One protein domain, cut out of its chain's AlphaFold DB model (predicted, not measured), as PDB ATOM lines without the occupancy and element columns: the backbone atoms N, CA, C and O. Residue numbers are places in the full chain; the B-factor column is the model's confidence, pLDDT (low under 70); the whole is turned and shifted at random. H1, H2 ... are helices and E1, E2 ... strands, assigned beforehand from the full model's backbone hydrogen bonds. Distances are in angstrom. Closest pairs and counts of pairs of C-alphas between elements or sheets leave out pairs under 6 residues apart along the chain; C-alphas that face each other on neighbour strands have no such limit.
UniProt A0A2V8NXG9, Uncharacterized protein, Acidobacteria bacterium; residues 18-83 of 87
ATOM      1  N   SER A  18     -46.675   6.495  19.859       53.03
ATOM      2  CA  SER A  18     -45.365   5.832  19.979       53.03
ATOM      3  C   SER A  18     -45.198   4.556  19.150       53.03
ATOM      4  O   SER A  18     -44.082   4.068  19.013       53.03
ATOM      5  N   LYS A  19     -46.286   3.948  18.656       53.38
ATOM      6  CA  LYS A  19     -46.198   2.653  17.954       53.38
ATOM      7  C   LYS A  19     -45.744   2.793  16.509       53.38
ATOM      8  O   LYS A  19     -45.101   1.881  16.012       53.38
ATOM      9  N   VAL A  20     -46.071   3.906  15.854       55.75
ATOM     10  CA  VAL A  20     -45.682   4.151  14.456       55.75
ATOM     11  C   VAL A  20     -44.169   4.375  14.348       55.75
ATOM     12  O   VAL A  20     -43.547   3.867  13.424       55.75
ATOM     13  N   ASP A  21     -43.576   5.038  15.342       70.69
ATOM     14  CA  ASP A  21     -42.133   5.300  15.433       70.69
ATOM     15  C   ASP A  21     -41.313   4.031  15.761       70.69
ATOM     16  O   ASP A  21     -40.225   3.824  15.239       70.69
ATOM     17  N   LEU A  22     -41.860   3.103  16.558       81.00
ATOM     18  CA  LEU A  22     -41.150   1.882  16.982       81.00
ATOM     19  C   LEU A  22     -40.670   1.001  15.820       81.00
ATOM     20  O   LEU A  22     -39.621   0.373  15.924       81.00
ATOM     21  N   TYR A  23     -41.431   0.945  14.727       87.38
ATOM     22  CA  TYR A  23     -41.088   0.131  13.558       87.38
ATOM     23  C   TYR A  23     -40.254   0.890  12.524       87.38
ATOM     24  O   TYR A  23     -39.904   0.325  11.488       87.38
ATOM     25  N   GLN A  24     -39.913   2.155  12.779       90.06
ATOM     26  CA  GLN A  24     -39.056   2.927  11.891       90.06
ATOM     27  C   GLN A  24     -37.639   2.337  11.906       90.06
ATOM     28  O   GLN A  24     -36.909   2.469  12.883       90.06
ATOM     29  N   GLY A  25     -37.259   1.674  10.811       88.38
ATOM     30  CA  GLY A  25     -35.995   0.937  10.682       88.38
ATOM     31  C   GLY A  25     -36.158  -0.584  10.605       88.38
ATOM     32  O   GLY A  25     -35.189  -1.268  10.289       88.38
ATOM     33  N   LEU A  26     -37.370  -1.111  10.823       94.94
ATOM     34  CA  LEU A  26     -37.691  -2.504  10.515       94.94
ATOM     35  C   LEU A  26     -37.563  -2.731   9.001       94.94
ATOM     36  O   LEU A  26     -38.272  -2.098   8.217       94.94
ATOM     37  N   ASP A  27     -36.690  -3.652   8.602       96.69
ATOM     38  CA  ASP A  27     -36.453  -3.998   7.197       96.69
ATOM     39  C   ASP A  27     -36.881  -5.443   6.934       96.69
ATOM     40  O   ASP A  27     -36.325  -6.381   7.508       96.69
ATOM     41  N   ILE A  28     -37.902  -5.638   6.098       97.19
ATOM     42  CA  ILE A  28     -38.412  -6.966   5.752       97.19
ATOM     43  C   ILE A  28     -38.526  -7.090   4.238       97.19
ATOM     44  O   ILE A  28     -39.295  -6.387   3.581       97.19
ATOM     45  N   GLY A  29     -37.775  -8.042   3.692       97.94
ATOM     46  CA  GLY A  29     -37.723  -8.335   2.272       97.94
ATOM     47  C   GLY A  29     -39.050  -8.844   1.709       97.94
ATOM     48  O   GLY A  29     -39.840  -9.517   2.374       97.94
ATOM     49  N   ALA A  30     -39.272  -8.556   0.428       97.75
ATOM     50  CA  ALA A  30     -40.455  -8.995  -0.304       97.75
ATOM     51  C   ALA A  30     -40.648 -10.524  -0.258       97.75
ATOM     52  O   ALA A  30     -39.686 -11.297  -0.240       97.75
ATOM     53  N   GLY A  31     -41.912 -10.955  -0.262       97.12
ATOM     54  CA  GLY A  31     -42.283 -12.374  -0.229       97.12
ATOM     55  C   GLY A  31     -42.115 -13.046   1.137       97.12
ATOM     56  O   GLY A  31     -42.370 -14.242   1.254       97.12
ATOM     57  N   THR A  32     -41.698 -12.308   2.168       97.88
ATOM     58  CA  THR A  32     -41.570 -12.841   3.525       97.88
ATOM     59  C   THR A  32     -42.918 -12.874   4.238       97.88
ATOM     60  O   THR A  32     -43.622 -11.870   4.312       97.88
ATOM     61  N   HIS A  33     -43.262 -14.036   4.794       97.44
ATOM     62  CA  HIS A  33     -44.434 -14.226   5.640       97.44
ATOM     63  C   HIS A  33     -44.051 -14.050   7.111       97.44
ATOM     64  O   HIS A  33     -43.198 -14.774   7.624       97.44
ATOM     65  N   TRP A  34     -44.698 -13.106   7.787       96.25
ATOM     66  CA  TRP A  34     -44.437 -12.752   9.178       96.25
ATOM     67  C   TRP A  34     -45.672 -12.078   9.786       96.25
ATOM     68  O   TRP A  34     -46.621 -11.723   9.089       96.25
ATOM     69  N   SER A  35     -45.649 -11.889  11.099       95.25
ATOM     70  CA  SER A  35     -46.636 -11.111  11.838       95.25
ATOM     71  C   SER A  35     -45.945 -10.252  12.889       95.25
ATOM     72  O   SER A  35     -44.837 -10.560  13.325       95.25
ATOM     73  N   ILE A  36     -46.619  -9.202  13.356       93.69
ATOM     74  CA  ILE A  36     -46.110  -8.343  14.436       93.69
ATOM     75  C   ILE A  36     -45.779  -9.157  15.699       93.69
ATOM     76  O   ILE A  36     -44.820  -8.841  16.394       93.69
ATOM     77  N   ALA A  37     -46.514 -10.242  15.966       94.75
ATOM     78  CA  ALA A  37     -46.261 -11.126  17.106       94.75
ATOM     79  C   ALA A  37     -44.910 -11.861  17.030       94.75
ATOM     80  O   ALA A  37     -44.444 -12.383  18.039       94.75
ATOM     81  N   ASN A  38     -44.281 -11.901  15.850       96.44
ATOM     82  CA  ASN A  38     -42.959 -12.485  15.676       96.44
ATOM     83  C   ASN A  38     -41.817 -11.529  16.025       96.44
ATOM     84  O   ASN A  38     -40.673 -11.971  16.082       96.44
ATOM     85  N   LEU A  39     -42.093 -10.238  16.199       96.50
ATOM     86  CA  LEU A  39     -41.071  -9.217  16.382       96.50
ATOM     87  C   LEU A  39     -40.882  -8.873  17.855       96.50
ATOM     88  O   LEU A  39     -41.793  -9.002  18.674       96.50
ATOM     89  N   ASP A  40     -39.692  -8.380  18.165       95.44
ATOM     90  CA  ASP A  40     -39.381  -7.791  19.455       95.44
ATOM     91  C   ASP A  40     -40.351  -6.638  19.760       95.44
ATOM     92  O   ASP A  40     -40.490  -5.698  18.979       95.44
ATOM     93  N   GLY A  41     -41.033  -6.700  20.903       92.38
ATOM     94  CA  GLY A  41     -41.999  -5.671  21.294       92.38
ATOM     95  C   GLY A  41     -41.371  -4.366  21.798       92.38
ATOM     96  O   GLY A  41     -42.100  -3.398  22.020       92.38
ATOM     97  N   VAL A  42     -40.053  -4.339  22.018       92.31
ATOM     98  CA  VAL A  42     -39.319  -3.217  22.617       92.31
ATOM     99  C   VAL A  42     -38.398  -2.546  21.602       92.31
ATOM    100  O   VAL A  42     -38.372  -1.318  21.543       92.31
ATOM    101  N   PHE A  43     -37.670  -3.329  20.797       94.44
ATOM    102  CA  PHE A  43     -36.756  -2.797  19.779       94.44
ATOM    103  C   PHE A  43     -36.915  -3.478  18.399       94.44
ATOM    104  O   PHE A  43     -35.947  -4.066  17.891       94.44
ATOM    105  N   PRO A  44     -38.107  -3.427  17.766       95.56
ATOM    106  CA  PRO A  44     -38.335  -4.066  16.468       95.56
ATOM    107  C   PRO A  44     -37.541  -3.417  15.324       95.56
ATOM    108  O   PRO A  44     -37.207  -4.095  14.357       95.56
ATOM    109  N   GLN A  45     -37.163  -2.142  15.440       95.56
ATOM    110  CA  GLN A  45     -36.329  -1.426  14.469       95.56
ATOM    111  C   GLN A  45     -34.911  -1.994  14.296       95.56
ATOM    112  O   GLN A  45     -34.180  -1.570  13.408       95.56
ATOM    113  N   LEU A  46     -34.489  -2.918  15.162       96.69
ATOM    114  CA  LEU A  46     -33.185  -3.582  15.081       96.69
ATOM    115  C   LEU A  46     -33.240  -4.916  14.313       96.69
ATOM    116  O   LEU A  46     -32.247  -5.648  14.288       96.69
ATOM    117  N   ILE A  47     -34.389  -5.250  13.719       97.81
ATOM    118  CA  ILE A  47     -34.616  -6.491  12.977       97.81
ATOM    119  C   ILE A  47     -34.507  -6.225  11.472       97.81
ATOM    120  O   ILE A  47     -35.162  -5.333  10.934       97.81
ATOM    121  N   SER A  48     -33.728  -7.062  10.785       98.12
ATOM    122  CA  SER A  48     -33.709  -7.155   9.323       98.12
ATOM    123  C   SER A  48     -33.984  -8.594   8.886       98.12
ATOM    124  O   SER A  48     -33.289  -9.514   9.322       98.12
ATOM    125  N   ILE A  49     -34.977  -8.801   8.021       98.06
ATOM    126  CA  ILE A  49     -35.336 -10.109   7.458       98.06
ATOM    127  C   ILE A  49     -35.219 -10.043   5.938       98.06
ATOM    128  O   ILE A  49     -35.800  -9.166   5.308       98.06
ATOM    129  N   GLY A  50     -34.494 -10.989   5.345       98.31
ATOM    130  CA  GLY A  50     -34.344 -11.123   3.900       98.31
ATOM    131  C   GLY A  50     -35.642 -11.491   3.175       98.31
ATOM    132  O   GLY A  50     -36.739 -11.509   3.738       98.31
ATOM    133  N   LYS A  51     -35.524 -11.791   1.885       98.62
ATOM    134  CA  LYS A  51     -36.645 -12.104   0.986       98.62
ATOM    135  C   LYS A  51     -37.114 -13.548   1.134       98.62
ATOM    136  O   LYS A  51     -36.310 -14.449   1.373       98.62
ATOM    137  N   ASN A  52     -38.394 -13.781   0.844       98.25
ATOM    138  CA  ASN A  52     -38.997 -15.117   0.754       98.25
ATOM    139  C   ASN A  52     -38.819 -15.982   2.015       98.25
ATOM    140  O   ASN A  52     -38.639 -17.195   1.908       98.25
ATOM    141  N   CYS A  53     -38.840 -15.373   3.201       98.00
ATOM    142  CA  CYS A  53     -38.767 -16.114   4.458       98.00
ATOM    143  C   CYS A  53     -40.157 -16.563   4.926       98.00
ATOM    144  O   CYS A  53     -41.178 -15.969   4.567       98.00
ATOM    145  N   ARG A  54     -40.216 -17.586   5.781       97.56
ATOM    146  CA  ARG A  54     -41.445 -17.978   6.482       97.56
ATOM    147  C   ARG A  54     -41.219 -18.000   7.981       97.56
ATOM    148  O   ARG A  54     -40.640 -18.933   8.514       97.56
ATOM    149  N   ILE A  55     -41.745 -16.996   8.669       96.81
ATOM    150  CA  ILE A  55     -41.753 -16.963  10.126       96.81
ATOM    151  C   ILE A  55     -43.091 -17.525  10.606       96.81
ATOM    152  O   ILE A  55     -44.162 -17.013  10.268       96.81
ATOM    153  N   THR A  56     -43.044 -18.631  11.348       95.25
ATOM    154  CA  THR A  56     -44.261 -19.304  11.821       95.25
ATOM    155  C   THR A  56     -44.890 -18.554  13.007       95.25
ATOM    156  O   THR A  56     -44.177 -17.862  13.737       95.25
ATOM    157  N   PRO A  57     -46.207 -18.689  13.272       90.38
ATOM    158  CA  PRO A  57     -46.930 -17.869  14.262       90.38
ATOM    159  C   PRO A  57     -46.452 -17.937  15.725       90.38
ATOM    160  O   PRO A  57     -46.982 -17.220  16.565       90.38
ATOM    161  N   ARG A  58     -45.491 -18.808  16.055       92.94
ATOM    162  CA  ARG A  58     -44.960 -18.995  17.419       92.94
ATOM    163  C   ARG A  58     -43.471 -18.671  17.553       92.94
ATOM    164  O   ARG A  58     -42.917 -18.822  18.637       92.94
ATOM    165  N   VAL A  59     -42.817 -18.254  16.471       95.50
ATOM    166  CA  VAL A  59     -41.423 -17.798  16.510       95.50
ATOM    167  C   VAL A  59     -41.387 -16.362  17.012       95.50
ATOM    168  O   VAL A  59     -42.178 -15.545  16.557       95.50
ATOM    169  N   MET A  60     -40.461 -16.045  17.911       95.88
ATOM    170  CA  MET A  60     -40.201 -14.679  18.354       95.88
ATOM    171  C   MET A  60     -38.748 -14.322  18.065       95.88
ATOM    172  O   MET A  60     -37.835 -15.058  18.432       95.88
ATOM    173  N   ILE A  61     -38.548 -13.192  17.399       97.19
ATOM    174  CA  ILE A  61     -37.247 -12.624  17.076       97.19
ATOM    175  C   ILE A  61     -36.964 -11.554  18.124       97.19
ATOM    176  O   ILE A  61     -37.603 -10.504  18.121       97.19
ATOM    177  N   LEU A  62     -36.027 -11.838  19.026       96.88
ATOM    178  CA  LEU A  62     -35.640 -10.935  20.105       96.88
ATOM    179  C   LEU A  62     -34.346 -10.204  19.758       96.88
ATOM    180  O   LEU A  62     -33.354 -10.818  19.374       96.88
ATOM    181  N   THR A  63     -34.364  -8.891  19.936       96.81
ATOM    182  CA  THR A  63     -33.203  -8.002  19.844       96.81
ATOM    183  C   THR A  63     -32.750  -7.545  21.229       96.81
ATOM    184  O   THR A  63     -31.604  -7.114  21.374       96.81
ATOM    185  N   HIS A  64     -33.602  -7.676  22.257       95.44
ATOM    186  CA  HIS A  64     -33.223  -7.480  23.656       95.44
ATOM    187  C   HIS A  64     -33.053  -8.789  24.431       95.44
ATOM    188  O   HIS A  64     -33.820  -9.740  24.301       95.44
ATOM    189  N   ASP A  65     -32.071  -8.786  25.326       94.44
ATOM    190  CA  ASP A  65     -31.918  -9.768  26.389       94.44
ATOM    191  C   ASP A  65     -32.455  -9.180  27.702       94.44
ATOM    192  O   ASP A  65     -31.830  -8.319  28.336       94.44
ATOM    193  N   ALA A  66     -33.643  -9.643  28.099       91.44
ATOM    194  CA  ALA A  66     -34.292  -9.263  29.351       91.44
ATOM    195  C   ALA A  66     -33.649  -9.909  30.586       91.44
ATOM    196  O   ALA A  66     -33.764  -9.366  31.683       91.44
ATOM    197  N   SER A  67     -32.938 -11.031  30.436       92.62
ATOM    198  CA  SER A  67     -32.278 -11.681  31.573       92.62
ATOM    199  C   SER A  67     -31.159 -10.799  32.136       92.62
ATOM    200  O   SER A  67     -31.005 -10.688  33.353       92.62
ATOM    201  N   PHE A  68     -30.469 -10.052  31.265       91.75
ATOM    202  CA  PHE A  68     -29.435  -9.091  31.653       91.75
ATOM    203  C   PHE A  68     -29.972  -7.953  32.540       91.75
ATOM    204  O   PHE A  68     -29.258  -7.451  33.417       91.75
ATOM    205  N   PHE A  69     -31.244  -7.577  32.365       90.19
ATOM    206  CA  PHE A  69     -31.887  -6.527  33.155       90.19
ATOM    207  C   PHE A  69     -31.988  -6.908  34.631       90.19
ATOM    208  O   PHE A  69     -31.699  -6.079  35.491       90.19
ATOM    209  N   ASN A  70     -32.306  -8.168  34.929       90.00
ATOM    210  CA  ASN A  70     -32.455  -8.642  36.307       90.00
ATOM    211  C   ASN A  70     -31.157  -8.528  37.121       90.00
ATOM    212  O   ASN A  70     -31.207  -8.417  38.342       90.00
ATOM    213  N   HIS A  71     -30.003  -8.516  36.450       93.44
ATOM    214  CA  HIS A  71     -28.693  -8.418  37.094       93.44
ATOM    215  C   HIS A  71     -28.096  -7.007  37.064       93.44
ATOM    216  O   HIS A  71     -27.271  -6.680  37.912       93.44
ATOM    217  N   THR A  72     -28.476  -6.173  36.090       94.06
ATOM    218  CA  THR A  72     -27.784  -4.896  35.821       94.06
ATOM    219  C   THR A  72     -28.690  -3.666  35.776       94.06
ATOM    220  O   THR A  72     -28.198  -2.540  35.693       94.06
ATOM    221  N   GLY A  73     -30.012  -3.853  35.791       92.88
ATOM    222  CA  GLY A  73     -30.996  -2.790  35.578       92.88
ATOM    223  C   GLY A  73     -31.001  -2.221  34.154       92.88
ATOM    224  O   GLY A  73     -31.559  -1.148  33.924       92.88
ATOM    225  N   ARG A  74     -30.357  -2.895  33.190       90.94
ATOM    226  CA  ARG A  74     -30.274  -2.479  31.784       90.94
ATOM    227  C   ARG A  74     -30.557  -3.658  30.859       90.94
ATOM    228  O   ARG A  74     -30.148  -4.776  31.146       90.94
ATOM    229  N   TYR A  75     -31.204  -3.401  29.726       93.06
ATOM    230  CA  TYR A  75     -31.251  -4.380  28.641       93.06
ATOM    231  C   TYR A  75     -29.904  -4.420  27.924       93.06
ATOM    232  O   TYR A  75     -29.294  -3.378  27.674       93.06
ATOM    233  N   ARG A  76     -29.467  -5.620  27.547       95.06
ATOM    234  CA  ARG A  76     -28.481  -5.779  26.479       95.06
ATOM    235  C   ARG A  76     -29.252  -5.890  25.169       95.06
ATOM    236  O   ARG A  76     -30.200  -6.661  25.093       95.06
ATOM    237  N   VAL A  77     -28.863  -5.104  24.170       96.31
ATOM    238  CA  VAL A  77     -29.535  -5.061  22.866       96.31
ATOM    239  C   VAL A  77     -28.539  -5.290  21.740       96.31
ATOM    240  O   VAL A  77     -27.400  -4.822  21.820       96.31
ATOM    241  N   ALA A  78     -28.958  -6.010  20.706       97.00
ATOM    242  CA  ALA A  78     -28.164  -6.248  19.507       97.00
ATOM    243  C   ALA A  78     -29.069  -6.398  18.270       97.00
ATOM    244  O   ALA A  78     -30.190  -6.894  18.390       97.00
ATOM    245  N   PRO A  79     -28.602  -5.982  17.080       97.44
ATOM    246  CA  PRO A  79     -29.353  -6.173  15.846       97.44
ATOM    247  C   PRO A  79     -29.430  -7.649  15.450       97.44
ATOM    248  O   PRO A  79     -28.460  -8.393  15.603       97.44
ATOM    249  N   VAL A  80     -30.564  -8.045  14.870       97.81
ATOM    250  CA  VAL A  80     -30.781  -9.389  14.318       97.81
ATOM    251  C   VAL A  80     -30.937  -9.296  12.807       97.81
ATOM    252  O   VAL A  80     -31.742  -8.514  12.305       97.81
ATOM    253  N   LYS A  81     -30.175 -10.118  12.081       98.00
ATOM    254  CA  LYS A  81     -30.216 -10.209  10.619       98.00
ATOM    255  C   LYS A  81     -30.527 -11.640  10.198       98.00
ATOM    256  O   LYS A  81     -29.727 -12.539  10.445       98.00
ATOM    257  N   ILE A  82     -31.671 -11.836   9.553       97.81
ATOM    258  CA  ILE A  82     -32.083 -13.098   8.936       97.81
ATOM    259  C   ILE A  82     -31.880 -12.963   7.425       97.81
ATOM    260  O   ILE A  82     -32.321 -11.984   6.829       97.81
ATOM    261  N   GLY A  83     -31.187 -13.923   6.812       97.94
ATOM    262  CA  GLY A  83     -30.932 -13.937   5.368       97.94
ATOM    263  C   GLY A  83     -32.156 -14.321   4.530       97.94
ATOM    264  O   GLY A  83     -33.248 -14.526   5.050       97.94
TER     265      GLY A  83
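Overview. This is residues 18 to 83 of the 87 residues of an uncharacterized protein of Acidobacteria bacterium (UniProt A0A2V8NXG9). With little regular structure, a body mostly of loops holds two short parallel strands, E1 and E2, side by side; residues 64 to 77 form an arm along the long axis, with H2 at its tip. The 66 printed residues hold H1, E1, H2 and E2 in that order, class mixed, with 17 residues in named elements. The outline is elongated, 40 by 24 by 18 A, only just compact, close to loose, with a radius of gyration of the C-alphas of 12.6 A.

Arrangement. H1, residues 18 to 22, is apart from H2, residues 67 to 72, and E2, residues 80 to 82. E1, residues 47 to 49, and E2 are parallel at 5 degrees, with N 48 and O 80 within hydrogen-bond range at 2.9 A. E1, H2, E2 is a strand-helix-strand unit, parallel strands with a helix between them along the chain; its crossover is left-handed. Residues 64 to 65 pair with 76 to 77, antiparallel. O i to N i+4 pairs are within hydrogen-bond range throughout H1, and 1 of 2 in H2.

Along the chain. H1 spans 6.5 A from C-alpha 18 at (-45.365, 5.832, 19.979), E1 6.6 A, H2 9.2 A, and E2 6.7 A to C-alpha 82 at (-32.083, -13.098, 8.936).

Size, cuts and confidence. The printed part has no cut. The links H1 to E1 and E1 to H2 are long. Residues 18 to 20 have pLDDT under 70.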